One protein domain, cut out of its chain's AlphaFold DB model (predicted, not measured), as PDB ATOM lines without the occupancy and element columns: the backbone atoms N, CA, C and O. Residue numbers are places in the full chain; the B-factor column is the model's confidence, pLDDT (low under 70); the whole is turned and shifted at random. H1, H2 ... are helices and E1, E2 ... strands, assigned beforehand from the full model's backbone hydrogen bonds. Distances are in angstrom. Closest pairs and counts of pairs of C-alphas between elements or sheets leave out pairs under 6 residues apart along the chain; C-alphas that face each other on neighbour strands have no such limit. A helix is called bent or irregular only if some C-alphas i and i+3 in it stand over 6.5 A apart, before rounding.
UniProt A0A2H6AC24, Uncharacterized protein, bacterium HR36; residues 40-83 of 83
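AT A GLANCE: This is residues 40 to 83 of the 83 residues of an uncharacterized protein of bacterium HR36 (UniProt A0A2H6AC24). A flat, two-layer piece: a two-stranded hairpin, E1 and E2, with a single helix, H1, running lengthwise over one of its faces. The short stretch before E1, residues 40 to 45, folds back on the side of the hairpin away from H1, and the link after E2 turns the backbone round to the helix. The printed part has 44 residues, with two named strands and one named helix in the order E1, E2, H1; the sheet has the order E1, E2 and is antiparallel, and the class is mixed, helices and strands. The whole is only just compact, close to loose, with a radius of gyration of the C-alphas of 10.8 A, and its C-alphas span 30 by 22 by 7 A.

HOW THE PARTS SIT: E1, residues 46 to 52, and E2, residues 55 to 62, are antiparallel neighbours and form a hairpin, with an angle of 167 degrees between their directions. C-alphas 47 and 61 face each other at 4.5 A. N 48 and O 60 are within hydrogen-bond range at 2.9 A, and N 62 and O 46 at 2.8 A. E2 bends by 54 degrees at residue 58. H1, residues 69 to 82, has 5 pairs of C-alphas within 8 A of E1, the closest being those of Lys 52 and Leu 82, 6.4 A apart. It has 5 such pairs with E2 as well, the closest being those of Val 57 and Lys 81, 6.6 A apart. Within 10 A, H1 has 19 pairs of C-alphas with E2 and 13 with E1, made by its residues 71 to 82. In H1, 5 of 10 O i to N i+4 pairs are within hydrogen-bond range, and 10 of 11 O i to N i+3 pairs.

IN THESE COORDINATES: E1 runs from Val 46, with its C-alpha at (38.556, -37.210, 104.604), to Lys 52, 19.7 A. E2 runs from Lys 55 to Val 62, 20.1 A, and its last C-alpha is at (37.200, -38.111, 109.528). H1 runs from Ala 69 to Leu 82, 21.3 A, and its last C-alpha is at (51.992, -51.518, 107.388). H1 is neither bent nor irregular, but only just: C-alphas 77 and 80 are 6.5 A apart.

THE WHOLE: The two C-alphas farthest apart are those of Asn 53 and Gly 65, 31.2 A. The first and last printed C-alphas, those of Ile 40 and Lys 83, are 22.9 A apart, and Lys 83 is the chain's last residue. The printed part has no cut. The link from E1 to E2 is tight, with 2 residues, and the link from E2 to H1 is short, with 6. The mean pLDDT of the printed part is 92.0, and no printed residue is under 70.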
ATOM      1  N   ILE A  40      34.525 -46.745 102.457       87.81
ATOM      2  CA  ILE A  40      34.584 -45.295 102.643       87.81
ATOM      3  C   ILE A  40      33.223 -44.809 103.149       87.81
ATOM      4  O   ILE A  40      32.192 -45.079 102.528       87.81
ATOM      5  N   ALA A  41      33.220 -44.128 104.293       86.94
ATOM      6  CA  ALA A  41      32.018 -43.527 104.860       86.94
ATOM      7  C   ALA A  41      31.583 -42.332 104.000       86.94
ATOM      8  O   ALA A  41      32.409 -41.490 103.649       86.94
ATOM      9  N   LYS A  42      30.293 -42.250 103.653       83.88
ATOM     10  CA  LYS A  42      29.764 -41.202 102.756       83.88
ATOM     11  C   LYS A  42      29.800 -39.816 103.396       83.88
ATOM     12  O   LYS A  42      29.861 -38.808 102.709       83.88
ATOM     13  N   GLU A  43      29.710 -39.797 104.714       85.44
ATOM     14  CA  GLU A  43      29.692 -38.626 105.575       85.44
ATOM     15  C   GLU A  43      31.096 -38.142 105.972       85.44
ATOM     16  O   GLU A  43      31.224 -37.096 106.609       85.44
ATOM     17  N   ALA A  44      32.148 -38.891 105.625       89.31
ATOM     18  CA  ALA A  44      33.518 -38.476 105.886       89.31
ATOM     19  C   ALA A  44      33.944 -37.380 104.903       89.31
ATOM     20  O   ALA A  44      33.776 -37.520 103.694       89.31
ATOM     21  N   GLU A  45      34.557 -36.317 105.420       90.12
ATOM     22  CA  GLU A  45      35.222 -35.306 104.591       90.12
ATOM     23  C   GLU A  45      36.559 -35.851 104.072       90.12
ATOM     24  O   GLU A  45      36.916 -35.680 102.908       90.12
ATOM     25  N   VAL A  46      37.288 -36.561 104.935       92.06
ATOM     26  CA  VAL A  46      38.556 -37.210 104.604       92.06
ATOM     27  C   VAL A  46      38.559 -38.607 105.198       92.06
ATOM     28  O   VAL A  46      38.128 -38.819 106.326       92.06
ATOM     29  N   THR A  47      39.076 -39.584 104.458       93.81
ATOM     30  CA  THR A  47      39.355 -40.917 105.004       93.81
ATOM     31  C   THR A  47      40.829 -41.248 104.815       93.81
ATOM     32  O   THR A  47      41.333 -41.202 103.692       93.81
ATOM     33  N   ALA A  48      41.523 -41.618 105.893       93.50
ATOM     34  CA  ALA A  48      42.865 -42.187 105.808       93.50
ATOM     35  C   ALA A  48      42.773 -43.719 105.808       93.50
ATOM     36  O   ALA A  48      42.390 -44.335 106.804       93.50
ATOM     37  N   VAL A  49      43.113 -44.336 104.674       93.06
ATOM     38  CA  VAL A  49      43.105 -45.795 104.500       93.06
ATOM     39  C   VAL A  49      44.534 -46.303 104.408       93.06
ATOM     40  O   VAL A  49      45.289 -45.890 103.530       93.06
ATOM     41  N   PHE A  50      44.896 -47.242 105.279       93.94
ATOM     42  CA  PHE A  50      46.140 -47.997 105.165       93.94
ATOM     43  C   PHE A  50      45.810 -49.368 104.603       93.94
ATOM     44  O   PHE A  50      44.951 -50.073 105.136       93.94
ATOM     45  N   TYR A  51      46.492 -49.756 103.532       90.75
ATOM     46  CA  TYR A  51      46.305 -51.053 102.903       90.75
ATOM     47  C   TYR A  51      47.652 -51.701 102.581       90.75
ATOM     48  O   TYR A  51      48.627 -51.029 102.253       90.75
ATOM     49  N   LYS A  52      47.701 -53.028 102.678       90.88
ATOM     50  CA  LYS A  52      48.864 -53.860 102.357       90.88
ATOM     51  C   LYS A  52      48.376 -55.101 101.628       90.88
ATOM     52  O   LYS A  52      47.397 -55.710 102.052       90.88
ATOM     53  N   ASN A  53      49.031 -55.471 100.527       89.31
ATOM     54  CA  ASN A  53      48.659 -56.634  99.709       89.31
ATOM     55  C   ASN A  53      47.160 -56.651  99.341       89.31
ATOM     56  O   ASN A  53      46.482 -57.660  99.512       89.31
ATOM     57  N   ASN A  54      46.637 -55.505  98.885       85.19
ATOM     58  CA  ASN A  54      45.223 -55.294  98.532       85.19
ATOM     59  C   ASN A  54      44.212 -55.494  99.678       85.19
ATOM     60  O   ASN A  54      43.012 -55.590  99.431       85.19
ATOM     61  N   LYS A  55      44.671 -55.525 100.933       88.81
ATOM     62  CA  LYS A  55      43.819 -55.610 102.121       88.81
ATOM     63  C   LYS A  55      43.928 -54.334 102.948       88.81
ATOM     64  O   LYS A  55      45.030 -53.907 103.277       88.81
ATOM     65  N   VAL A  56      42.785 -53.765 103.324       92.06
ATOM     66  CA  VAL A  56      42.718 -52.649 104.275       92.06
ATOM     67  C   VAL A  56      43.118 -53.138 105.668       92.06
ATOM     68  O   VAL A  56      42.584 -54.130 106.164       92.06
ATOM     69  N   VAL A  57      44.074 -52.446 106.284       94.00
ATOM     70  CA  VAL A  57      44.594 -52.718 107.634       94.00
ATOM     71  C   VAL A  57      44.248 -51.611 108.634       94.00
ATOM     72  O   VAL A  57      44.234 -51.865 109.836       94.00
ATOM     73  N   ALA A  58      43.918 -50.410 108.153       94.19
ATOM     74  CA  ALA A  58      43.292 -49.352 108.940       94.19
ATOM     75  C   ALA A  58      42.404 -48.477 108.045       94.19
ATOM     76  O   ALA A  58      42.724 -48.260 106.876       94.19
ATOM     77  N   ASN A  59      41.302 -47.979 108.598       93.44
ATOM     78  CA  ASN A  59      40.401 -47.028 107.954       93.44
ATOM     79  C   ASN A  59      39.968 -46.007 109.015       93.44
ATOM     80  O   ASN A  59      39.324 -46.372 109.997       93.44
ATOM     81  N   HIS A  60      40.367 -44.752 108.812       94.56
ATOM     82  CA  HIS A  60      40.050 -43.620 109.678       94.56
ATOM     83  C   HIS A  60      39.155 -42.649 108.917       94.56
ATOM     84  O   HIS A  60      39.653 -41.815 108.159       94.56
ATOM     85  N   ALA A  61      37.844 -42.775 109.103       94.19
ATOM     86  CA  ALA A  61      36.865 -41.822 108.597       94.19
ATOM     87  C   ALA A  61      36.865 -40.563 109.475       94.19
ATOM     88  O   ALA A  61      36.624 -40.632 110.680       94.19
ATOM     89  N   VAL A  62      37.138 -39.413 108.866       94.31
ATOM     90  CA  VAL A  62      37.200 -38.111 109.528       94.31
ATOM     91  C   VAL A  62      36.094 -37.234 108.959       94.31
ATOM     92  O   VAL A  62      36.087 -36.898 107.774       94.31
ATOM     93  N   GLY A  63      35.124 -36.898 109.807       93.06
ATOM     94  CA  GLY A  63      34.039 -35.981 109.461       93.06
ATOM     95  C   GLY A  63      34.509 -34.528 109.357       93.06
ATOM     96  O   GLY A  63      35.662 -34.210 109.657       93.06
ATOM     97  N   ASN A  64      33.585 -33.648 108.969       91.06
ATOM     98  CA  ASN A  64      33.885 -32.239 108.733       91.06
ATOM     99  C   ASN A  64      34.525 -31.559 109.954       91.06
ATOM    100  O   ASN A  64      34.006 -31.662 111.068       91.06
ATOM    101  N   GLY A  65      35.672 -30.906 109.752       90.69
ATOM    102  CA  GLY A  65      36.418 -30.226 110.818       90.69
ATOM    103  C   GLY A  65      37.054 -31.170 111.850       90.69
ATOM    104  O   GLY A  65      37.624 -30.714 112.840       90.69
ATOM    105  N   GLY A  66      36.984 -32.486 111.628       90.50
ATOM    106  CA  GLY A  66      37.490 -33.516 112.537       90.50
ATOM    107  C   GLY A  66      38.986 -33.805 112.405       90.50
ATOM    108  O   GLY A  66      39.527 -34.588 113.192       90.50
ATOM    109  N   LEU A  67      39.677 -33.204 111.429       92.75
ATOM    110  CA  LEU A  67      41.109 -33.412 111.187       92.75
ATOM    111  C   LEU A  67      41.964 -32.589 112.169       92.75
ATOM    112  O   LEU A  67      42.665 -31.651 111.799       92.75
ATOM    113  N   SER A  68      41.866 -32.941 113.448       94.75
ATOM    114  CA  SER A  68      42.625 -32.343 114.548       94.75
ATOM    115  C   SER A  68      44.034 -32.942 114.681       94.75
ATOM    116  O   SER A  68      44.311 -34.017 114.147       94.75
ATOM    117  N   ALA A  69      44.910 -32.300 115.464       95.62
ATOM    118  CA  ALA A  69      46.230 -32.849 115.798       95.62
ATOM    119  C   ALA A  69      46.136 -34.248 116.436       95.62
ATOM    120  O   ALA A  69      46.847 -35.161 116.025       95.62
ATOM    121  N   GLN A  70      45.190 -34.448 117.358       95.31
ATOM    122  CA  GLN A  70      44.949 -35.747 117.991       95.31
ATOM    123  C   GLN A  70      44.501 -36.808 116.973       95.31
ATOM    124  O   GLN A  70      44.957 -37.951 117.014       95.31
ATOM    125  N   THR A  71      43.627 -36.435 116.033       95.50
ATOM    126  CA  THR A  71      43.187 -37.327 114.949       95.50
ATOM    127  C   THR A  71      44.373 -37.739 114.073       95.50
ATOM    128  O   THR A  71      44.520 -38.910 113.732       95.50
ATOM    129  N   VAL A  72      45.252 -36.789 113.742       95.88
ATOM    130  CA  VAL A  72      46.461 -37.046 112.948       95.88
ATOM    131  C   VAL A  72      47.428 -37.971 113.691       95.88
ATOM    132  O   VAL A  72      47.941 -38.913 113.090       95.88
ATOM    133  N   GLU A  73      47.640 -37.769 114.990       96.62
ATOM    134  CA  GLU A  73      48.473 -38.655 115.813       96.62
ATOM    135  C   GLU A  73      47.945 -40.095 115.822       96.62
ATOM    136  O   GLU A  73      48.722 -41.038 115.644       96.62
ATOM    137  N   ALA A  74      46.625 -40.275 115.944       95.25
ATOM    138  CA  ALA A  74      45.995 -41.592 115.881       95.25
ATOM    139  C   ALA A  74      46.207 -42.275 114.516       95.25
ATOM    140  O   ALA A  74      46.530 -43.464 114.462       95.25
ATOM    141  N   ILE A  75      46.095 -41.523 113.415       95.94
ATOM    142  CA  ILE A  75      46.373 -42.027 112.060       95.94
ATOM    143  C   ILE A  75      47.848 -42.438 111.926       95.94
ATOM    144  O   ILE A  75      48.149 -43.509 111.401       95.94
ATOM    145  N   ILE A  76      48.784 -41.620 112.415       95.94
ATOM    146  CA  ILE A  76      50.229 -41.893 112.326       95.94
ATOM    147  C   ILE A  76      50.618 -43.132 113.145       95.94
ATOM    148  O   ILE A  76      51.452 -43.922 112.696       95.94
ATOM    149  N   ALA A  77      50.013 -43.352 114.314       95.56
ATOM    150  CA  ALA A  77      50.298 -44.519 115.154       95.56
ATOM    151  C   ALA A  77      50.042 -45.854 114.419       95.56
ATOM    152  O   ALA A  77      50.771 -46.841 114.597       95.56
ATOM    153  N   ASP A  78      49.062 -45.861 113.516       95.56
ATOM    154  CA  ASP A  78      48.694 -47.022 112.714       95.56
ATOM    155  C   ASP A  78      49.685 -47.346 111.588       95.56
ATOM    156  O   ASP A  78      49.578 -48.413 110.982       95.56
ATOM    157  N   LEU A  79      50.700 -46.506 111.333       93.38
ATOM    158  CA  LEU A  79      51.757 -46.812 110.356       93.38
ATOM    159  C   LEU A  79      52.494 -48.110 110.712       93.38
ATOM    160  O   LEU A  79      53.003 -48.812 109.841       93.38
ATOM    161  N   SER A  80      52.515 -48.467 111.999       93.75
ATOM    162  CA  SER A  80      53.030 -49.748 112.485       93.75
ATOM    163  C   SER A  80      52.332 -50.968 111.860       93.75
ATOM    164  O   SER A  80      52.986 -51.992 111.677       93.75
ATOM    165  N   LYS A  81      51.060 -50.853 111.453       92.38
ATOM    166  CA  LYS A  81      50.268 -51.927 110.818       92.38
ATOM    167  C   LYS A  81      50.669 -52.210 109.364       92.38
ATOM    168  O   LYS A  81      50.233 -53.208 108.796       92.38
ATOM    169  N   LEU A  82      51.472 -51.336 108.749       88.81
ATOM    170  CA  LEU A  82      51.992 -51.518 107.388       88.81
ATOM    171  C   LEU A  82      53.288 -52.345 107.346       88.81
ATOM    172  O   LEU A  82      53.694 -52.789 106.266       88.81
ATOM    173  N   LYS A  83      53.925 -52.573 108.501       78.88
ATOM    174  CA  LYS A  83      55.165 -53.354 108.618       78.88
ATOM    175  C   LYS A  83      54.945 -54.834 108.336       78.88
ATOM    176  O   LYS A  83      53.822 -55.351 108.520       78.88
TER     177      LYS A  83